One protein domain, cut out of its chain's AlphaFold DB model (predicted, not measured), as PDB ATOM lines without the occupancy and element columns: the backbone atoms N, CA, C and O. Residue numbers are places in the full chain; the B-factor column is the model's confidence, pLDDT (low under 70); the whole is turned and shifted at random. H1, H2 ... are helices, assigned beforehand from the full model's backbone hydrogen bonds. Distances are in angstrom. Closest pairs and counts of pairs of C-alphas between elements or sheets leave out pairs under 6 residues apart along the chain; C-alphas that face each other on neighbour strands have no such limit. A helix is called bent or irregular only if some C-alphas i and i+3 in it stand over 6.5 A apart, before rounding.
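What this domain is: This is residues 2 to 160 of the 235 residues of the protein "Predicted protein" of Postia placenta (strain ATCC 44394 / Madison 698-R) (UniProt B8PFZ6). The longest helix, H4, makes one edge of a flat, open zigzag of four helices, and its residues 124 to 160 stick out. H3 and H2 fold back in turn, while H1 makes the other edge and touches no helix. The printed part has 159 residues, with four named helices, H1 to H4 along the chain, and no named strand: all helix. It is extended, with a radius of gyration of the C-alphas of 24.7 A and spans of 88 by 46 by 20 A.

How they stand to each other: H4, residues 105 to 160, forms a hairpin with H3, residues 65 to 102; they touch through residues 105 to 112 and 91 to 102 alone, closest at the C-alphas of Leu 99 and Thr 108, 6.0 A, with a shallow tilt of 16 degrees, opposite ways. H3 and H2, residues 30 to 63, form another hairpin, closest at the C-alphas of Ala 60 and Leu 68, 5.2 A, with a shallow tilt of 14 degrees, opposite ways. H1, residues 2 to 24, is apart from H2. Every O i to N i+4 pair is within hydrogen-bond range in H2, against 14 of 19 in H1, 29 of 34 in H3 and 50 of 52 in H4.

Where its parts are: H4 is 83.7 A long, ending at C-alpha 160 (23.827, 25.730, -79.460); H3 is 54.9 A, H2 50.1 A and H1 33.7 A, beginning at C-alpha 2 (63.818, 10.734, -44.985). H1 is only just irregular: C-alphas 15 and 18 are 6.6 A apart.

The domain as a whole: The C-alphas farthest apart, of Arg 27 and Lys 160, are 88.4 A apart. The printed part has no cut, and its three links are tight. The model's pLDDT is under 70 in 46 residues, among them 2 to 27 and 65 to 75.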
ATOM      1  N   SER A   2      64.732  11.085 -46.093       46.44
ATOM      2  CA  SER A   2      63.818  10.734 -44.985       46.44
ATOM      3  C   SER A   2      64.358   9.697 -43.981       46.44
ATOM      4  O   SER A   2      64.008   9.768 -42.808       46.44
ATOM      5  N   VAL A   3      65.233   8.775 -44.414       53.56
ATOM      6  CA  VAL A   3      65.800   7.699 -43.565       53.56
ATOM      7  C   VAL A   3      66.911   8.210 -42.638       53.56
ATOM      8  O   VAL A   3      66.956   7.876 -41.461       53.56
ATOM      9  N   GLU A   4      67.778   9.090 -43.144       48.59
ATOM     10  CA  GLU A   4      68.815   9.767 -42.349       48.59
ATOM     11  C   GLU A   4      68.191  10.591 -41.219       48.59
ATOM     12  O   GLU A   4      68.662  10.545 -40.087       48.59
ATOM     13  N   LEU A   5      67.076  11.280 -41.502       46.62
ATOM     14  CA  LEU A   5      66.354  12.064 -40.507       46.62
ATOM     15  C   LEU A   5      65.778  11.164 -39.401       46.62
ATOM     16  O   LEU A   5      65.937  11.478 -38.228       46.62
ATOM     17  N   THR A   6      65.173  10.021 -39.744       56.69
ATOM     18  CA  THR A   6      64.618   9.075 -38.752       56.69
ATOM     19  C   THR A   6      65.704   8.461 -37.870       56.69
ATOM     20  O   THR A   6      65.511   8.325 -36.661       56.69
ATOM     21  N   VAL A   7      66.877   8.161 -38.434       57.50
ATOM     22  CA  VAL A   7      68.035   7.668 -37.669       57.50
ATOM     23  C   VAL A   7      68.629   8.765 -36.774       57.50
ATOM     24  O   VAL A   7      69.036   8.481 -35.643       57.50
ATOM     25  N   LEU A   8      68.649  10.022 -37.231       52.38
ATOM     26  CA  LEU A   8      69.119  11.160 -36.434       52.38
ATOM     27  C   LEU A   8      68.181  11.455 -35.255       52.38
ATOM     28  O   LEU A   8      68.650  11.626 -34.130       52.38
ATOM     29  N   TRP A   9      66.865  11.450 -35.489       50.81
ATOM     30  CA  TRP A   9      65.850  11.615 -34.443       50.81
ATOM     31  C   TRP A   9      65.901  10.479 -33.418       50.81
ATOM     32  O   TRP A   9      65.846  10.740 -32.216       50.81
ATOM     33  N   GLY A  10      66.119   9.237 -33.863       57.81
ATOM     34  CA  GLY A  10      66.332   8.107 -32.957       57.81
ATOM     35  C   GLY A  10      67.541   8.294 -32.040       57.81
ATOM     36  O   GLY A  10      67.435   8.105 -30.829       57.81
ATOM     37  N   LYS A  11      68.670   8.774 -32.576       52.97
ATOM     38  CA  LYS A  11      69.868   9.077 -31.773       52.97
ATOM     39  C   LYS A  11      69.658  10.228 -30.783       52.97
ATOM     40  O   LYS A  11      70.179  10.156 -29.671       52.97
ATOM     41  N   VAL A  12      68.888  11.255 -31.147       55.69
ATOM     42  CA  VAL A  12      68.587  12.409 -30.274       55.69
ATOM     43  C   VAL A  12      67.701  12.022 -29.086       55.69
ATOM     44  O   VAL A  12      67.884  12.565 -28.001       55.69
ATOM     45  N   ILE A  13      66.794  11.056 -29.244       55.69
ATOM     46  CA  ILE A  13      65.930  10.573 -28.152       55.69
ATOM     47  C   ILE A  13      66.693   9.609 -27.227       55.69
ATOM     48  O   ILE A  13      66.516   9.627 -26.008       55.69
ATOM     49  N   GLN A  14      67.585   8.790 -27.789       54.56
ATOM     50  CA  GLN A  14      68.295   7.745 -27.047       54.56
ATOM     51  C   GLN A  14      69.512   8.273 -26.269       54.56
ATOM     52  O   GLN A  14      69.808   7.763 -25.190       54.56
ATOM     53  N   ALA A  15      70.187   9.316 -26.766       49.47
ATOM     54  CA  ALA A  15      71.397   9.869 -26.149       49.47
ATOM     55  C   ALA A  15      71.199  10.516 -24.754       49.47
ATOM     56  O   ALA A  15      72.045  10.290 -23.886       49.47
ATOM     57  N   PRO A  16      70.127  11.285 -24.469       52.06
ATOM     58  CA  PRO A  16      69.913  11.842 -23.134       52.06
ATOM     59  C   PRO A  16      69.208  10.858 -22.186       52.06
ATOM     60  O   PRO A  16      69.501  10.840 -20.992       52.06
ATOM     61  N   ALA A  17      68.312  10.000 -22.685       53.69
ATOM     62  CA  ALA A  17      67.442   9.198 -21.824       53.69
ATOM     63  C   ALA A  17      68.206   8.172 -20.971       53.69
ATOM     64  O   ALA A  17      67.919   8.028 -19.787       53.69
ATOM     65  N   THR A  18      69.211   7.481 -21.519       54.62
ATOM     66  CA  THR A  18      69.886   6.395 -20.780       54.62
ATOM     67  C   THR A  18      70.751   6.915 -19.632       54.62
ATOM     68  O   THR A  18      70.819   6.285 -18.579       54.62
ATOM     69  N   ASN A  19      71.383   8.077 -19.817       55.25
ATOM     70  CA  ASN A  19      72.285   8.659 -18.823       55.25
ATOM     71  C   ASN A  19      71.504   9.424 -17.738       55.25
ATOM     72  O   ASN A  19      71.745   9.242 -16.547       55.25
ATOM     73  N   ILE A  20      70.485  10.199 -18.127       60.44
ATOM     74  CA  ILE A  20      69.672  10.983 -17.184       60.44
ATOM     75  C   ILE A  20      68.799  10.064 -16.317       60.44
ATOM     76  O   ILE A  20      68.667  10.295 -15.118       60.44
ATOM     77  N   TYR A  21      68.246   8.983 -16.877       58.44
ATOM     78  CA  TYR A  21      67.357   8.090 -16.126       58.44
ATOM     79  C   TYR A  21      68.096   7.306 -15.031       58.44
ATOM     80  O   TYR A  21      67.585   7.144 -13.921       58.44
ATOM     81  N   TYR A  22      69.328   6.868 -15.315       59.69
ATOM     82  CA  TYR A  22      70.179   6.197 -14.329       59.69
ATOM     83  C   TYR A  22      70.669   7.159 -13.233       59.69
ATOM     84  O   TYR A  22      70.808   6.747 -12.080       59.69
ATOM     85  N   LEU A  23      70.879   8.436 -13.576       61.16
ATOM     86  CA  LEU A  23      71.266   9.494 -12.636       61.16
ATOM     87  C   LEU A  23      70.104   9.958 -11.741       61.16
ATOM     88  O   LEU A  23      70.316  10.216 -10.558       61.16
ATOM     89  N   CYS A  24      68.879  10.046 -12.268       63.09
ATOM     90  CA  CYS A  24      67.727  10.562 -11.522       63.09
ATOM     91  C   CYS A  24      67.114   9.559 -10.526       63.09
ATOM     92  O   CYS A  24      66.508   9.999  -9.549       63.09
ATOM     93  N   PHE A  25      67.269   8.238 -10.720       58.97
ATOM     94  CA  PHE A  25      66.614   7.220  -9.874       58.97
ATOM     95  C   PHE A  25      67.499   5.993  -9.550       58.97
ATOM     96  O   PHE A  25      67.187   4.857  -9.932       58.97
ATOM     97  N   PRO A  26      68.595   6.161  -8.783       61.56
ATOM     98  CA  PRO A  26      69.497   5.057  -8.438       61.56
ATOM     99  C   PRO A  26      68.845   3.973  -7.558       61.56
ATOM    100  O   PRO A  26      69.280   2.822  -7.583       61.56
ATOM    101  N   ARG A  27      67.783   4.305  -6.807       60.78
ATOM    102  CA  ARG A  27      67.197   3.448  -5.757       60.78
ATOM    103  C   ARG A  27      65.780   2.929  -6.047       60.78
ATOM    104  O   ARG A  27      65.137   2.411  -5.140       60.78
ATOM    105  N   ASP A  28      65.297   3.054  -7.283       72.44
ATOM    106  CA  ASP A  28      63.964   2.568  -7.658       72.44
ATOM    107  C   ASP A  28      63.933   1.063  -7.949       72.44
ATOM    108  O   ASP A  28      64.907   0.461  -8.416       72.44
ATOM    109  N   SER A  29      62.777   0.457  -7.669       73.12
ATOM    110  CA  SER A  29      62.545  -0.981  -7.823       73.12
ATOM    111  C   SER A  29      62.628  -1.417  -9.293       73.12
ATOM    112  O   SER A  29      62.214  -0.689 -10.197       73.12
ATOM    113  N   ALA A  30      63.128  -2.632  -9.547       73.06
ATOM    114  CA  ALA A  30      63.290  -3.170 -10.906       73.06
ATOM    115  C   ALA A  30      61.982  -3.151 -11.724       73.06
ATOM    116  O   ALA A  30      62.013  -2.954 -12.935       73.06
ATOM    117  N   LEU A  31      60.836  -3.264 -11.045       71.50
ATOM    118  CA  LEU A  31      59.500  -3.184 -11.635       71.50
ATOM    119  C   LEU A  31      59.234  -1.814 -12.281       71.50
ATOM    120  O   LEU A  31      58.801  -1.753 -13.429       71.50
ATOM    121  N   GLN A  32      59.568  -0.716 -11.596       74.12
ATOM    122  CA  GLN A  32      59.378   0.643 -12.119       74.12
ATOM    123  C   GLN A  32      60.302   0.917 -13.308       74.12
ATOM    124  O   GLN A  32      59.865   1.480 -14.308       74.12
ATOM    125  N   LYS A  33      61.550   0.436 -13.237       74.62
ATOM    126  CA  LYS A  33      62.498   0.519 -14.354       74.62
ATOM    127  C   LYS A  33      61.973  -0.245 -15.573       74.62
ATOM    128  O   LYS A  33      61.932   0.311 -16.663       74.62
ATOM    129  N   SER A  34      61.507  -1.482 -15.382       79.31
ATOM    130  CA  SER A  34      60.966  -2.308 -16.473       79.31
ATOM    131  C   SER A  34      59.724  -1.700 -17.130       79.31
ATOM    132  O   SER A  34      59.609  -1.746 -18.351       79.31
ATOM    133  N   ALA A  35      58.839  -1.069 -16.350       77.75
ATOM    134  CA  ALA A  35      57.628  -0.440 -16.868       77.75
ATOM    135  C   ALA A  35      57.951   0.728 -17.810       77.75
ATOM    136  O   ALA A  35      57.347   0.837 -18.872       77.75
ATOM    137  N   VAL A  36      58.940   1.562 -17.474       79.56
ATOM    138  CA  VAL A  36      59.332   2.684 -18.340       79.56
ATOM    139  C   VAL A  36      60.002   2.211 -19.625       79.56
ATOM    140  O   VAL A  36      59.691   2.737 -20.692       79.56
ATOM    141  N   TYR A  37      60.851   1.183 -19.562       76.62
ATOM    142  CA  TYR A  37      61.408   0.585 -20.779       76.62
ATOM    143  C   TYR A  37      60.325  -0.042 -21.661       76.62
ATOM    144  O   TYR A  37      60.364   0.136 -22.876       76.62
ATOM    145  N   ALA A  38      59.343  -0.727 -21.067       81.00
ATOM    146  CA  ALA A  38      58.223  -1.306 -21.804       81.00
ATOM    147  C   ALA A  38      57.359  -0.228 -22.479       81.00
ATOM    148  O   ALA A  38      57.036  -0.366 -23.656       81.00
ATOM    149  N   ILE A  39      57.046   0.866 -21.772       82.62
ATOM    150  CA  ILE A  39      56.290   2.004 -22.320       82.62
ATOM    151  C   ILE A  39      57.063   2.657 -23.473       82.62
ATOM    152  O   ILE A  39      56.507   2.878 -24.543       82.62
ATOM    153  N   CYS A  40      58.361   2.906 -23.291       80.31
ATOM    154  CA  CYS A  40      59.193   3.500 -24.333       80.31
ATOM    155  C   CYS A  40      59.274   2.598 -25.576       80.31
ATOM    156  O   CYS A  40      59.065   3.065 -26.693       80.31
ATOM    157  N   ALA A  41      59.509   1.296 -25.398       81.00
ATOM    158  CA  ALA A  41      59.522   0.346 -26.508       81.00
ATOM    159  C   ALA A  41      58.169   0.297 -27.238       81.00
ATOM    160  O   ALA A  41      58.134   0.225 -28.465       81.00
ATOM    161  N   TYR A  42      57.062   0.378 -26.500       82.31
ATOM    162  CA  TYR A  42      55.727   0.387 -27.086       82.31
ATOM    163  C   TYR A  42      55.447   1.668 -27.886       82.31
ATOM    164  O   TYR A  42      54.949   1.572 -29.006       82.31
ATOM    165  N   GLU A  43      55.809   2.854 -27.382       79.75
ATOM    166  CA  GLU A  43      55.675   4.121 -28.129       79.75
ATOM    167  C   GLU A  43      56.457   4.105 -29.447       79.75
ATOM    168  O   GLU A  43      55.994   4.617 -30.471       79.75
ATOM    169  N   TRP A  44      57.635   3.483 -29.434       83.94
ATOM    170  CA  TRP A  44      58.447   3.291 -30.630       83.94
ATOM    171  C   TRP A  44      57.740   2.418 -31.665       83.94
ATOM    172  O   TRP A  44      57.641   2.805 -32.831       83.94
ATOM    173  N   VAL A  45      57.210   1.267 -31.242       84.50
ATOM    174  CA  VAL A  45      56.440   0.377 -32.123       84.50
ATOM    175  C   VAL A  45      55.216   1.105 -32.678       84.50
ATOM    176  O   VAL A  45      54.973   1.061 -33.884       84.50
ATOM    177  N   GLN A  46      54.490   1.832 -31.830       83.50
ATOM    178  CA  GLN A  46      53.313   2.597 -32.230       83.50
ATOM    179  C   GLN A  46      53.656   3.665 -33.280       83.50
ATOM    180  O   GLN A  46      52.974   3.767 -34.297       83.50
ATOM    181  N   SER A  47      54.731   4.425 -33.076       81.06
ATOM    182  CA  SER A  47      55.143   5.499 -33.986       81.06
ATOM    183  C   SER A  47      55.598   4.972 -35.350       81.06
ATOM    184  O   SER A  47      55.262   5.561 -36.379       81.06
ATOM    185  N   VAL A  48      56.312   3.841 -35.386       82.75
ATOM    186  CA  VAL A  48      56.714   3.189 -36.645       82.75
ATOM    187  C   VAL A  48      55.494   2.670 -37.410       82.75
ATOM    188  O   VAL A  48      55.409   2.877 -38.621       82.75
ATOM    189  N   LEU A  49      54.532   2.050 -36.718       80.38
ATOM    190  CA  LEU A  49      53.288   1.581 -37.335       80.38
ATOM    191  C   LEU A  49      52.471   2.744 -37.911       80.38
ATOM    192  O   LEU A  49      52.035   2.662 -39.054       80.38
ATOM    193  N   ILE A  50      52.328   3.852 -37.176       79.31
ATOM    194  CA  ILE A  50      51.637   5.056 -37.669       79.31
ATOM    195  C   ILE A  50      52.332   5.611 -38.918       79.31
ATOM    196  O   ILE A  50      51.665   5.942 -39.898       79.31
ATOM    197  N   ALA A  51      53.665   5.695 -38.906       81.56
ATOM    198  CA  ALA A  51      54.428   6.193 -40.044       81.56
ATOM    199  C   ALA A  51      54.256   5.305 -41.292       81.56
ATOM    200  O   ALA A  51      54.099   5.830 -42.397       81.56
ATOM    201  N   ALA A  52      54.233   3.980 -41.117       79.00
ATOM    202  CA  ALA A  52      53.975   3.035 -42.200       79.00
ATOM    203  C   ALA A  52      52.555   3.209 -42.767       79.00
ATOM    204  O   ALA A  52      52.407   3.449 -43.966       79.00
ATOM    205  N   SER A  53      51.528   3.219 -41.912       79.94
ATOM    206  CA  SER A  53      50.130   3.405 -42.333       79.94
ATOM    207  C   SER A  53      49.895   4.749 -43.037       79.94
ATOM    208  O   SER A  53      49.135   4.844 -44.003       79.94
ATOM    209  N   PHE A  54      50.572   5.808 -42.586       77.50
ATOM    210  CA  PHE A  54      50.498   7.121 -43.223       77.50
ATOM    211  C   PHE A  54      51.151   7.131 -44.611       77.50
ATOM    212  O   PHE A  54      50.627   7.753 -45.536       77.50
ATOM    213  N   SER A  55      52.261   6.407 -44.787       73.94
ATOM    214  CA  SER A  55      52.923   6.290 -46.089       73.94
ATOM    215  C   SER A  55      52.045   5.578 -47.126       73.94
ATOM    216  O   SER A  55      51.937   6.053 -48.257       73.94
ATOM    217  N   GLU A  56      51.334   4.521 -46.726       77.25
ATOM    218  CA  GLU A  56      50.365   3.831 -47.586       77.25
ATOM    219  C   GLU A  56      49.180   4.737 -47.939       77.25
ATOM    220  O   GLU A  56      48.752   4.779 -49.092       77.25
ATOM    221  N   SER A  57      48.711   5.534 -46.976       72.12
ATOM    222  CA  SER A  57      47.621   6.495 -47.184       72.12
ATOM    223  C   SER A  57      47.989   7.581 -48.203       72.12
ATOM    224  O   SER A  57      47.171   7.929 -49.054       72.12
ATOM    225  N   ILE A  58      49.225   8.094 -48.170       73.81
ATOM    226  CA  ILE A  58      49.714   9.067 -49.163       73.81
ATOM    227  C   ILE A  58      49.758   8.443 -50.560       73.81
ATOM    228  O   ILE A  58      49.326   9.070 -51.527       73.81
ATOM    229  N   VAL A  59      50.269   7.215 -50.679       77.25
ATOM    230  CA  VAL A  59      50.347   6.519 -51.973       77.25
ATOM    231  C   VAL A  59      48.944   6.259 -52.523       77.25
ATOM    232  O   VAL A  59      48.684   6.555 -53.688       77.25
ATOM    233  N   ALA A  60      48.023   5.794 -51.677       73.00
ATOM    234  CA  ALA A  60      46.632   5.560 -52.050       73.00
ATOM    235  C   ALA A  60      45.929   6.846 -52.516       73.00
ATOM    236  O   ALA A  60      45.178   6.804 -53.491       73.00
ATOM    237  N   ALA A  61      46.211   7.987 -51.875       70.12
ATOM    238  CA  ALA A  61      45.643   9.286 -52.243       70.12
ATOM    239  C   ALA A  61      46.059   9.747 -53.650       70.12
ATOM    240  O   ALA A  61      45.294  10.440 -54.316       70.12
ATOM    241  N   ILE A  62      47.254   9.358 -54.105       73.00
ATOM    242  CA  ILE A  62      47.765   9.699 -55.440       73.00
ATOM    243  C   ILE A  62      47.188   8.757 -56.508       73.00
ATOM    244  O   ILE A  62      46.959   9.190 -57.635       73.00
ATOM    245  N   SER A  63      46.967   7.480 -56.175       74.25
ATOM    246  CA  SER A  63      46.550   6.464 -57.147       74.25
ATOM    247  C   SER A  63      45.037   6.356 -57.352       74.25
ATOM    248  O   SER A  63      44.627   6.267 -58.500       74.25
ATOM    249  N   ASP A  64      44.217   6.338 -56.287       70.31
ATOM    250  CA  ASP A  64      42.763   6.112 -56.389       70.31
ATOM    251  C   ASP A  64      42.007   6.505 -55.094       70.31
ATOM    252  O   ASP A  64      42.269   5.935 -54.027       70.31
ATOM    253  N   PRO A  65      40.963   7.358 -55.162       65.50
ATOM    254  CA  PRO A  65      40.225   7.812 -53.975       65.50
ATOM    255  C   PRO A  65      39.410   6.707 -53.275       65.50
ATOM    256  O   PRO A  65      39.124   6.807 -52.084       65.50
ATOM    257  N   ILE A  66      39.062   5.619 -53.973       65.94
ATOM    258  CA  ILE A  66      38.289   4.500 -53.400       65.94
ATOM    259  C   ILE A  66      39.165   3.623 -52.487       65.94
ATOM    260  O   ILE A  66      38.697   3.138 -51.457       65.94
ATOM    261  N   ARG A  67      40.451   3.444 -52.823       63.34
ATOM    262  CA  ARG A  67      41.400   2.670 -51.998       63.34
ATOM    263  C   ARG A  67      41.799   3.419 -50.727       63.34
ATOM    264  O   ARG A  67      42.022   2.790 -49.695       63.34
ATOM    265  N   LEU A  68      41.812   4.750 -50.791       65.81
ATOM    266  CA  LEU A  68      42.063   5.629 -49.653       65.81
ATOM    267  C   LEU A  68      41.034   5.414 -48.525       65.81
ATOM    268  O   LEU A  68      41.417   5.270 -47.367       65.81
ATOM    269  N   PHE A  69      39.743   5.322 -48.858       62.75
ATOM    270  CA  PHE A  69      38.671   5.183 -47.861       62.75
ATOM    271  C   PHE A  69      38.751   3.870 -47.065       62.75
ATOM    272  O   PHE A  69      38.503   3.864 -45.862       62.75
ATOM    273  N   HIS A  70      39.137   2.768 -47.717       64.06
ATOM    274  CA  HIS A  70      39.283   1.467 -47.056       64.06
ATOM    275  C   HIS A  70      40.525   1.435 -46.151       64.06
ATOM    276  O   HIS A  70      40.454   0.990 -45.011       64.06
ATOM    277  N   SER A  71      41.650   1.983 -46.626       62.91
ATOM    278  CA  SER A  71      42.912   2.008 -45.875       62.91
ATOM    279  C   SER A  71      42.861   2.922 -44.642       62.91
ATOM    280  O   SER A  71      43.496   2.632 -43.628       62.91
ATOM    281  N   ILE A  72      42.107   4.024 -44.714       65.38
ATOM    282  CA  ILE A  72      41.899   4.948 -43.591       65.38
ATOM    283  C   ILE A  72      40.968   4.331 -42.533       65.38
ATOM    284  O   ILE A  72      41.179   4.543 -41.344       65.38
ATOM    285  N   GLY A  73      39.972   3.529 -42.915       65.88
ATOM    286  CA  GLY A  73      39.068   2.899 -41.941       65.88
ATOM    287  C   GLY A  73      39.795   1.974 -40.958       65.88
ATOM    288  O   GLY A  73      39.657   2.116 -39.741       65.88
ATOM    289  N   ASP A  74      40.623   1.073 -41.482       64.44
ATOM    290  CA  ASP A  74      41.240   0.008 -40.681       64.44
ATOM    291  C   ASP A  74      42.454   0.497 -39.872       64.44
ATOM    292  O   ASP A  74      42.659   0.097 -38.721       64.44
ATOM    293  N   GLY A  75      43.248   1.411 -40.441       68.62
ATOM    294  CA  GLY A  75      44.461   1.917 -39.798       68.62
ATOM    295  C   GLY A  75      44.178   2.794 -38.577       68.62
ATOM    296  O   GLY A  75      44.874   2.700 -37.565       68.62
ATOM    297  N   TRP A  76      43.136   3.623 -38.634       70.69
ATOM    298  CA  TRP A  76      42.851   4.596 -37.578       70.69
ATOM    299  C   TRP A  76      42.296   3.928 -36.321       70.69
ATOM    300  O   TRP A  76      42.717   4.270 -35.215       70.69
ATOM    301  N   PHE A  77      41.444   2.910 -36.474       69.69
ATOM    302  CA  PHE A  77      40.948   2.118 -35.345       69.69
ATOM    303  C   PHE A  77      42.094   1.471 -34.548       69.69
ATOM    304  O   PHE A  77      42.113   1.534 -33.316       69.69
ATOM    305  N   SER A  78      43.102   0.925 -35.239       76.62
ATOM    306  CA  SER A  78      44.282   0.338 -34.590       76.62
ATOM    307  C   SER A  78      45.093   1.367 -33.795       76.62
ATOM    308  O   SER A  78      45.644   1.034 -32.744       76.62
ATOM    309  N   ILE A  79      45.180   2.612 -34.272       78.62
ATOM    310  CA  ILE A  79      45.939   3.679 -33.603       78.62
ATOM    311  C   ILE A  79      45.260   4.076 -32.291       78.62
ATOM    312  O   ILE A  79      45.926   4.154 -31.253       78.62
ATOM    313  N   PHE A  80      43.939   4.269 -32.318       79.00
ATOM    314  CA  PHE A  80      43.163   4.573 -31.116       79.00
ATOM    315  C   PHE A  80      43.237   3.439 -30.093       79.00
ATOM    316  O   PHE A  80      43.460   3.696 -28.910       79.00
ATOM    317  N   PHE A  81      43.140   2.186 -30.542       80.94
ATOM    318  CA  PHE A  81      43.233   1.028 -29.656       80.94
ATOM    319  C   PHE A  81      44.593   0.940 -28.943       80.94
ATOM    320  O   PHE A  81      44.640   0.809 -27.720       80.94
ATOM    321  N   MET A  82      45.702   1.081 -29.677       80.06
ATOM    322  CA  MET A  82      47.050   1.054 -29.086       80.06
ATOM    323  C   MET A  82      47.268   2.225 -28.107       80.06
ATOM    324  O   MET A  82      47.841   2.049 -27.031       80.06
ATOM    325  N   SER A  83      46.737   3.408 -28.430       81.94
ATOM    326  CA  SER A  83      46.780   4.579 -27.543       81.94
ATOM    327  C   SER A  83      45.981   4.367 -26.247       81.94
ATOM    328  O   SER A  83      46.445   4.727 -25.161       81.94
ATOM    329  N   ALA A  84      44.799   3.752 -26.332       82.50
ATOM    330  CA  ALA A  84      43.958   3.463 -25.170       82.50
ATOM    331  C   ALA A  84      44.638   2.478 -24.205       82.50
ATOM    332  O   ALA A  84      44.647   2.704 -22.991       82.50
ATOM    333  N   VAL A  85      45.272   1.428 -24.739       85.75
ATOM    334  CA  VAL A  85      46.031   0.453 -23.938       85.75
ATOM    335  C   VAL A  85      47.175   1.136 -23.187       85.75
ATOM    336  O   VAL A  85      47.336   0.915 -21.985       85.75
ATOM    337  N   MET A  86      47.930   2.015 -23.849       85.31
ATOM    338  CA  MET A  86      49.022   2.753 -23.202       85.31
ATOM    339  C   MET A  86      48.535   3.662 -22.085       85.31
ATOM    340  O   MET A  86      49.090   3.644 -20.982       85.31
ATOM    341  N   SER A  87      47.459   4.405 -22.339       83.38
ATOM    342  CA  SER A  87      46.838   5.260 -21.331       83.38
ATOM    343  C   SER A  87      46.396   4.444 -20.109       83.38
ATOM    344  O   SER A  87      46.706   4.815 -18.976       83.38
ATOM    345  N   ALA A  88      45.780   3.276 -20.318       81.81
ATOM    346  CA  ALA A  88      45.363   2.386 -19.235       81.81
ATOM    347  C   ALA A  88      46.549   1.861 -18.402       81.81
ATOM    348  O   ALA A  88      46.490   1.860 -17.170       81.81
ATOM    349  N   VAL A  89      47.649   1.455 -19.049       84.62
ATOM    350  CA  VAL A  89      48.858   0.965 -18.361       84.62
ATOM    351  C   VAL A  89      49.493   2.065 -17.508       84.62
ATOM    352  O   VAL A  89      49.820   1.837 -16.338       84.62
ATOM    353  N   VAL A  90      49.630   3.272 -18.061       83.62
ATOM    354  CA  VAL A  90      50.193   4.428 -17.351       83.62
ATOM    355  C   VAL A  90      49.320   4.801 -16.152       83.62
ATOM    356  O   VAL A  90      49.828   4.975 -15.040       83.62
ATOM    357  N   GLN A  91      48.003   4.861 -16.337       82.12
ATOM    358  CA  GLN A  91      47.058   5.160 -15.261       82.12
ATOM    359  C   GLN A  91      47.096   4.106 -14.150       82.12
ATOM    360  O   GLN A  91      47.098   4.468 -12.973       82.12
ATOM    361  N   LEU A  92      47.192   2.819 -14.491       81.88
ATOM    362  CA  LEU A  92      47.305   1.742 -13.506       81.88
ATOM    363  C   LEU A  92      48.597   1.860 -12.681       81.88
ATOM    364  O   LEU A  92      48.583   1.660 -11.463       81.88
ATOM    365  N   PHE A  93      49.702   2.249 -13.320       83.12
ATOM    366  CA  PHE A  93      50.969   2.504 -12.635       83.12
ATOM    367  C   PHE A  93      50.870   3.690 -11.661       83.12
ATOM    368  O   PHE A  93      51.315   3.596 -10.511       83.12
ATOM    369  N   TYR A  94      50.233   4.789 -12.080       79.50
ATOM    370  CA  TYR A  94      49.981   5.937 -11.205       79.50
ATOM    371  C   TYR A  94      49.021   5.603 -10.062       79.50
ATOM    372  O   TYR A  94      49.280   5.992  -8.923       79.50
ATOM    373  N   ALA A  95      47.967   4.832 -10.328       80.12
ATOM    374  CA  ALA A  95      47.023   4.361  -9.322       80.12
ATOM    375  C   ALA A  95      47.716   3.511  -8.248       80.12
ATOM    376  O   ALA A  95      47.517   3.736  -7.054       80.12
ATOM    377  N   TRP A  96      48.588   2.583  -8.650       80.19
ATOM    378  CA  TRP A  96      49.381   1.784  -7.712       80.19
ATOM    379  C   TRP A  96      50.289   2.652  -6.832       80.19
ATOM    380  O   TRP A  96      50.391   2.433  -5.620       80.19
ATOM    381  N   ARG A  97      50.921   3.675  -7.422       79.62
ATOM    382  CA  ARG A  97      51.765   4.617  -6.679       79.62
ATOM    383  C   ARG A  97      50.948   5.470  -5.705       79.62
ATOM    384  O   ARG A  97      51.394   5.676  -4.576       79.62
ATOM    385  N   LEU A  98      49.755   5.915  -6.106       82.06
ATOM    386  CA  LEU A  98      48.833   6.647  -5.236       82.06
ATOM    387  C   LEU A  98      48.366   5.791  -4.057       82.06
ATOM    388  O   LEU A  98      48.397   6.259  -2.923       82.06
ATOM    389  N   LEU A  99      48.022   4.519  -4.292       80.00
ATOM    390  CA  LEU A  99      47.620   3.593  -3.226       80.00
ATOM    391  C   LEU A  99      48.698   3.462  -2.149       80.00
ATOM    392  O   LEU A  99      48.386   3.469  -0.958       80.00
ATOM    393  N   LYS A 100      49.969   3.367  -2.562       79.81
ATOM    394  CA  LYS A 100      51.094   3.302  -1.623       79.81
ATOM    395  C   LYS A 100      51.323   4.604  -0.855       79.81
ATOM    396  O   LYS A 100      51.770   4.530   0.284       79.81
ATOM    397  N   LEU A 101      51.050   5.762  -1.457       79.44
ATOM    398  CA  LEU A 101      51.314   7.064  -0.839       79.44
ATOM    399  C   LEU A 101      50.172   7.522   0.078       79.44
ATOM    400  O   LEU A 101      50.418   8.058   1.153       79.44
ATOM    401  N   THR A 102      48.926   7.314  -0.342       80.06
ATOM    402  CA  THR A 102      47.735   7.799   0.364       80.06
ATOM    403  C   THR A 102      47.270   6.834   1.455       80.06
ATOM    404  O   THR A 102      46.580   7.255   2.380       80.06
ATOM    405  N   GLY A 103      47.575   5.532   1.355       77.38
ATOM    406  CA  GLY A 103      47.160   4.500   2.322       77.38
ATOM    407  C   GLY A 103      45.645   4.223   2.375       77.38
ATOM    408  O   GLY A 103      45.221   3.171   2.849       77.38
ATOM    409  N   SER A 104      44.819   5.129   1.844       75.75
ATOM    410  CA  SER A 104      43.365   5.015   1.753       75.75
ATOM    411  C   SER A 104      42.921   4.558   0.362       75.75
ATOM    412  O   SER A 104      43.193   5.205  -0.655       75.75
ATOM    413  N   ARG A 105      42.180   3.444   0.324       78.88
ATOM    414  CA  ARG A 105      41.639   2.851  -0.913       78.88
ATOM    415  C   ARG A 105      40.515   3.694  -1.529       78.88
ATOM    416  O   ARG A 105      40.419   3.749  -2.748       78.88
ATOM    417  N   CYS A 106      39.721   4.404  -0.719       78.50
ATOM    418  CA  CYS A 106      38.607   5.225  -1.214       78.50
ATOM    419  C   CYS A 106      39.065   6.398  -2.088       78.50
ATOM    420  O   CYS A 106      38.503   6.619  -3.157       78.50
ATOM    421  N   LEU A 107      40.099   7.133  -1.661       77.81
ATOM    422  CA  LEU A 107      40.618   8.282  -2.414       77.81
ATOM    423  C   LEU A 107      41.209   7.857  -3.759       77.81
ATOM    424  O   LEU A 107      40.971   8.504  -4.773       77.81
ATOM    425  N   THR A 108      41.928   6.735  -3.776       79.38
ATOM    426  CA  THR A 108      42.513   6.229  -5.019       79.38
ATOM    427  C   THR A 108      41.427   5.764  -5.989       79.38
ATOM    428  O   THR A 108      41.471   6.122  -7.163       79.38
ATOM    429  N   SER A 109      40.409   5.042  -5.509       79.88
ATOM    430  CA  SER A 109      39.286   4.624  -6.357       79.88
ATOM    431  C   SER A 109      38.505   5.806  -6.935       79.88
ATOM    432  O   SER A 109      38.128   5.757  -8.101       79.88
ATOM    433  N   LEU A 110      38.297   6.883  -6.168       83.19
ATOM    434  CA  LEU A 110      37.642   8.099  -6.671       83.19
ATOM    435  C   LEU A 110      38.426   8.755  -7.811       83.19
ATOM    436  O   LEU A 110      37.832   9.178  -8.798       83.19
ATOM    437  N   ILE A 111      39.753   8.809  -7.699       82.56
ATOM    438  CA  ILE A 111      40.614   9.399  -8.729       82.56
ATOM    439  C   ILE A 111      40.593   8.553 -10.002       82.56
ATOM    440  O   ILE A 111      40.499   9.111 -11.093       82.56
ATOM    441  N   ILE A 112      40.614   7.224  -9.871       82.25
ATOM    442  CA  ILE A 112      40.492   6.305 -11.012       82.25
ATOM    443  C   ILE A 112      39.123   6.465 -11.682       82.25
ATOM    444  O   ILE A 112      39.060   6.563 -12.900       82.25
ATOM    445  N   LEU A 113      38.035   6.539 -10.906       83.25
ATOM    446  CA  LEU A 113      36.681   6.738 -11.437       83.25
ATOM    447  C   LEU A 113      36.536   8.075 -12.170       83.25
ATOM    448  O   LEU A 113      35.944   8.117 -13.247       83.25
ATOM    449  N   LEU A 114      37.097   9.150 -11.616       84.44
ATOM    450  CA  LEU A 114      37.089  10.467 -12.252       84.44
ATOM    451  C   LEU A 114      37.868  10.453 -13.573       84.44
ATOM    452  O   LEU A 114      37.411  11.013 -14.566       84.44
ATOM    453  N   TRP A 115      39.016   9.773 -13.602       81.62
ATOM    454  CA  TRP A 115      39.816   9.595 -14.813       81.62
ATOM    455  C   TRP A 115      39.112   8.743 -15.870       81.62
ATOM    456  O   TRP A 115      39.112   9.103 -17.047       81.62
ATOM    457  N   LEU A 116      38.485   7.640 -15.462       80.69
ATOM    458  CA  LEU A 116      37.752   6.753 -16.364       80.69
ATOM    459  C   LEU A 116      36.535   7.469 -16.967       80.69
ATOM    460  O   LEU A 116      36.276   7.363 -18.161       80.69
ATOM    461  N   GLY A 117      35.829   8.261 -16.155       82.75
ATOM    462  CA  GLY A 117      34.733   9.104 -16.627       82.75
ATOM    463  C   GLY A 117      35.204  10.210 -17.575       82.75
ATOM    464  O   GLY A 117      34.595  10.424 -18.619       82.75
ATOM    465  N   GLY A 118      36.309  10.888 -17.248       82.69
ATOM    466  CA  GLY A 118      36.866  11.961 -18.077       82.69
ATOM    467  C   GLY A 118      37.408  11.476 -19.424       82.69
ATOM    468  O   GLY A 118      37.154  12.107 -20.449       82.69
ATOM    469  N   SER A 119      38.107  10.339 -19.440       80.94
ATOM    470  CA  SER A 119      38.624   9.729 -20.674       80.94
ATOM    471  C   SER A 119      37.505   9.228 -21.587       80.94
ATOM    472  O   SER A 119      37.519   9.541 -22.773       80.94
ATOM    473  N   ALA A 120      36.471   8.580 -21.040       81.25
ATOM    474  CA  ALA A 120      35.319   8.141 -21.829       81.25
ATOM    475  C   ALA A 120      34.589   9.308 -22.523       81.25
ATOM    476  O   ALA A 120      34.173   9.187 -23.675       81.25
ATOM    477  N   LEU A 121      34.453  10.457 -21.850       83.56
ATOM    478  CA  LEU A 121      33.862  11.655 -22.455       83.56
ATOM    479  C   LEU A 121      34.730  12.211 -23.590       83.56
ATOM    480  O   LEU A 121      34.195  12.603 -24.628       83.56
ATOM    481  N   ALA A 122      36.052  12.230 -23.413       81.00
ATOM    482  CA  ALA A 122      36.979  12.675 -24.448       81.00
ATOM    483  C   ALA A 122      36.914  11.775 -25.694       81.00
ATOM    484  O   ALA A 122      36.823  12.291 -26.808       81.00
ATOM    485  N   ASP A 123      36.862  10.454 -25.511       79.88
ATOM    486  CA  ASP A 123      36.763   9.491 -26.615       79.88
ATOM    487  C   ASP A 123      35.445   9.648 -27.395       79.88
ATOM    488  O   ASP A 123      35.443   9.619 -28.628       79.88
ATOM    489  N   ILE A 124      34.325   9.907 -26.705       83.50
ATOM    490  CA  ILE A 124      33.030  10.202 -27.346       83.50
ATOM    491  C   ILE A 124      33.112  11.487 -28.183       83.50
ATOM    492  O   ILE A 124      32.618  11.518 -29.312       83.50
ATOM    493  N   ILE A 125      33.747  12.544 -27.667       86.81
ATOM    494  CA  ILE A 125      33.911  13.811 -28.396       86.81
ATOM    495  C   ILE A 125      34.763  13.610 -29.654       86.81
ATOM    496  O   ILE A 125      34.420  14.144 -30.711       86.81
ATOM    497  N   ILE A 126      35.841  12.825 -29.563       83.88
ATOM    498  CA  ILE A 126      36.704  12.498 -30.708       83.88
ATOM    499  C   ILE A 126      35.931  11.686 -31.757       83.88
ATOM    500  O   ILE A 126      36.015  11.981 -32.948       83.88
ATOM    501  N   ALA A 127      35.125  10.708 -31.341       78.00
ATOM    502  CA  ALA A 127      34.299   9.935 -32.266       78.00
ATOM    503  C   ALA A 127      33.269  10.820 -32.992       78.00
ATOM    504  O   ALA A 127      33.106  10.727 -34.210       78.00
ATOM    505  N   ILE A 128      32.608  11.725 -32.263       85.50
ATOM    506  CA  ILE A 128      31.641  12.670 -32.838       85.50
ATOM    507  C   ILE A 128      32.331  13.645 -33.801       85.50
ATOM    508  O   ILE A 128      31.810  13.896 -34.890       85.50
ATOM    509  N   SER A 129      33.505  14.178 -33.446       78.88
ATOM    510  CA  SER A 129      34.237  15.116 -34.307       78.88
ATOM    511  C   SER A 129      34.667  14.466 -35.625       78.88
ATOM    512  O   SER A 129      34.560  15.098 -36.680       78.88
ATOM    513  N   MET A 130      35.049  13.187 -35.593       75.88
ATOM    514  CA  MET A 130      35.397  12.421 -36.789       75.88
ATOM    515  C   MET A 130      34.191  12.236 -37.722       75.88
ATOM    516  O   MET A 130      34.316  12.421 -38.932       75.88
ATOM    517  N   ILE A 131      33.008  11.936 -37.174       80.19
ATOM    518  CA  ILE A 131      31.772  11.791 -37.961       80.19
ATOM    519  C   ILE A 131      31.412  13.108 -38.660       80.19
ATOM    520  O   ILE A 131      31.059  13.107 -39.839       80.19
ATOM    521  N   ILE A 132      31.540  14.238 -37.958       79.12
ATOM    522  CA  ILE A 132      31.250  15.565 -38.519       79.12
ATOM    523  C   ILE A 132      32.240  15.918 -39.636       79.12
ATOM    524  O   ILE A 132      31.826  16.432 -40.675       79.12
ATOM    525  N   ALA A 133      33.530  15.620 -39.455       72.38
ATOM    526  CA  ALA A 133      34.545  15.868 -40.478       72.38
ATOM    527  C   ALA A 133      34.248  15.096 -41.775       72.38
ATOM    528  O   ALA A 133      34.250  15.684 -42.855       72.38
ATOM    529  N   VAL A 134      33.895  13.810 -41.671       72.56
ATOM    530  CA  VAL A 134      33.522  12.984 -42.833       72.56
ATOM    531  C   VAL A 134      32.234  13.489 -43.494       72.56
ATOM    532  O   VAL A 134      32.133  13.509 -44.721       72.56
ATOM    533  N   LEU A 135      31.255  13.935 -42.701       74.69
ATOM    534  CA  LEU A 135      30.002  14.482 -43.220       74.69
ATOM    535  C   LEU A 135      30.224  15.776 -44.022       74.69
ATOM    536  O   LEU A 135      29.603  15.957 -45.068       74.69
ATOM    537  N   ASN A 136      31.127  16.648 -43.571       76.88
ATOM    538  CA  ASN A 136      31.455  17.889 -44.277       76.88
ATOM    539  C   ASN A 136      32.108  17.627 -45.643       76.88
ATOM    540  O   ASN A 136      31.719  18.253 -46.630       76.88
ATOM    541  N   GLU A 137      33.036  16.669 -45.720       76.62
ATOM    542  CA  GLU A 137      33.663  16.271 -46.989       76.62
ATOM    543  C   GLU A 137      32.638  15.662 -47.966       76.62
ATOM    544  O   GLU A 137      32.658  15.946 -49.166       76.62
ATOM    545  N   LEU A 138      31.666  14.891 -47.457       73.94
ATOM    546  CA  LEU A 138      30.579  14.343 -48.275       73.94
ATOM    547  C   LEU A 138      29.666  15.448 -48.838       73.94
ATOM    548  O   LEU A 138      29.311  15.417 -50.019       73.94
ATOM    549  N   ILE A 139      29.298  16.438 -48.017       74.75
ATOM    550  CA  ILE A 139      28.445  17.564 -48.433       74.75
ATOM    551  C   ILE A 139      29.140  18.401 -49.516       74.75
ATOM    552  O   ILE A 139      28.502  18.761 -50.510       74.75
ATOM    553  N   ALA A 140      30.441  18.669 -49.368       70.31
ATOM    554  CA  ALA A 140      31.225  19.382 -50.376       70.31
ATOM    555  C   ALA A 140      31.255  18.626 -51.717       70.31
ATOM    556  O   ALA A 140      31.024  19.224 -52.772       70.31
ATOM    557  N   GLY A 141      31.446  17.302 -51.684       67.00
ATOM    558  CA  GLY A 141      31.404  16.460 -52.883       67.00
ATOM    559  C   GLY A 141      30.048  16.496 -53.598       67.00
ATOM    560  O   GLY A 141      29.988  16.688 -54.816       67.00
ATOM    561  N   VAL A 142      28.944  16.383 -52.853       73.00
ATOM    562  CA  VAL A 142      27.583  16.444 -53.419       73.00
ATOM    563  C   VAL A 142      27.287  17.821 -54.027       73.00
ATOM    564  O   VAL A 142      26.697  17.894 -55.106       73.00
ATOM    565  N   ALA A 143      27.739  18.908 -53.394       69.94
ATOM    566  CA  ALA A 143      27.568  20.262 -53.920       69.94
ATOM    567  C   ALA A 143      28.289  20.464 -55.267       69.94
ATOM    568  O   ALA A 143      27.728  21.072 -56.182       69.94
ATOM    569  N   ILE A 144      29.494  19.909 -55.425       74.25
ATOM    570  CA  ILE A 144      30.252  19.965 -56.686       74.25
ATOM    571  C   ILE A 144      29.537  19.177 -57.791       74.25
ATOM    572  O   ILE A 144      29.403  19.677 -58.910       74.25
ATOM    573  N   ILE A 145      29.027  17.979 -57.484       73.50
ATOM    574  CA  ILE A 145      28.267  17.169 -58.450       73.50
ATOM    575  C   ILE A 145      26.988  17.903 -58.877       73.50
ATOM    576  O   ILE A 145      26.684  17.957 -60.068       73.50
ATOM    577  N   ALA A 146      26.268  18.521 -57.935       71.56
ATOM    578  CA  ALA A 146      25.065  19.300 -58.226       71.56
ATOM    579  C   ALA A 146      25.359  20.524 -59.114       71.56
ATOM    580  O   ALA A 146      24.638  20.765 -60.085       71.56
ATOM    581  N   LEU A 147      26.444  21.258 -58.840       74.44
ATOM    582  CA  LEU A 147      26.903  22.372 -59.679       74.44
ATOM    583  C   LEU A 147      27.288  21.903 -61.088       74.44
ATOM    584  O   LEU A 147      26.897  22.535 -62.071       74.44
ATOM    585  N   GLY A 148      27.990  20.774 -61.202       70.81
ATOM    586  CA  GLY A 148      28.334  20.163 -62.486       70.81
ATOM    587  C   GLY A 148      27.095  19.771 -63.296       70.81
ATOM    588  O   GLY A 148      26.996  20.108 -64.477       70.81
ATOM    589  N   LEU A 149      26.107  19.138 -62.656       77.44
ATOM    590  CA  LEU A 149      24.863  18.726 -63.315       77.44
ATOM    591  C   LEU A 149      24.026  19.920 -63.802       77.44
ATOM    592  O   LEU A 149      23.347  19.810 -64.819       77.44
ATOM    593  N   PHE A 150      24.076  21.057 -63.102       70.31
ATOM    594  CA  PHE A 150      23.332  22.265 -63.473       70.31
ATOM    595  C   PHE A 150      24.064  23.113 -64.530       70.31
ATOM    596  O   PHE A 150      23.430  23.763 -65.366       70.31
ATOM    597  N   ALA A 151      25.398  23.101 -64.534       68.94
ATOM    598  CA  ALA A 151      26.206  23.871 -65.479       68.94
ATOM    599  C   ALA A 151      26.241  23.244 -66.884       68.94
ATOM    600  O   ALA A 151      26.214  23.974 -67.879       68.94
ATOM    601  N   VAL A 152      26.255  21.910 -66.991       70.44
ATOM    602  CA  VAL A 152      26.399  21.202 -68.280       70.44
ATOM    603  C   VAL A 152      25.232  21.466 -69.255       70.44
ATOM    604  O   VAL A 152      25.504  21.833 -70.401       70.44
ATOM    605  N   PRO A 153      23.944  21.374 -68.864       70.75
ATOM    606  CA  PRO A 153      22.826  21.658 -69.768       70.75
ATOM    607  C   PRO A 153      22.790  23.120 -70.221       70.75
ATOM    608  O   PRO A 153      22.502  23.408 -71.384       70.75
ATOM    609  N   ASN A 154      23.133  24.047 -69.321       68.31
ATOM    610  CA  ASN A 154      23.195  25.471 -69.636       68.31
ATOM    611  C   ASN A 154      24.322  25.765 -70.632       68.31
ATOM    612  O   ASN A 154      24.079  26.443 -71.628       68.31
ATOM    613  N   LEU A 155      25.512  25.187 -70.445       67.69
ATOM    614  CA  LEU A 155      26.631  25.327 -71.380       67.69
ATOM    615  C   LEU A 155      26.292  24.777 -72.775       67.69
ATOM    616  O   LEU A 155      26.598  25.417 -73.780       67.69
ATOM    617  N   VAL A 156      25.606  23.632 -72.851       71.94
ATOM    618  CA  VAL A 156      25.137  23.062 -74.126       71.94
ATOM    619  C   VAL A 156      24.123  23.985 -74.810       71.94
ATOM    620  O   VAL A 156      24.187  24.160 -76.027       71.94
ATOM    621  N   ASN A 157      23.217  24.612 -74.057       72.44
ATOM    622  CA  ASN A 157      22.269  25.584 -74.608       72.44
ATOM    623  C   ASN A 157      22.973  26.858 -75.101       72.44
ATOM    624  O   ASN A 157      22.678  27.320 -76.204       72.44
ATOM    625  N   TYR A 158      23.956  27.375 -74.358       64.00
ATOM    626  CA  TYR A 158      24.780  28.507 -74.795       64.00
ATOM    627  C   TYR A 158      25.563  28.194 -76.075       64.00
ATOM    628  O   TYR A 158      25.550  28.995 -77.009       64.00
ATOM    629  N   LEU A 159      26.196  27.019 -76.160       66.19
ATOM    630  CA  LEU A 159      26.944  26.606 -77.352       66.19
ATOM    631  C   LEU A 159      26.034  26.388 -78.565       66.19
ATOM    632  O   LEU A 159      26.412  26.758 -79.674       66.19
ATOM    633  N   LYS A 160      24.819  25.855 -78.377       69.31
ATOM    634  CA  LYS A 160      23.827  25.730 -79.460       69.31
ATOM    635  C   LYS A 160      23.384  27.093 -80.000       69.31
ATOM    636  O   LYS A 160      23.283  27.252 -81.214       69.31
TER     637      LYS A 160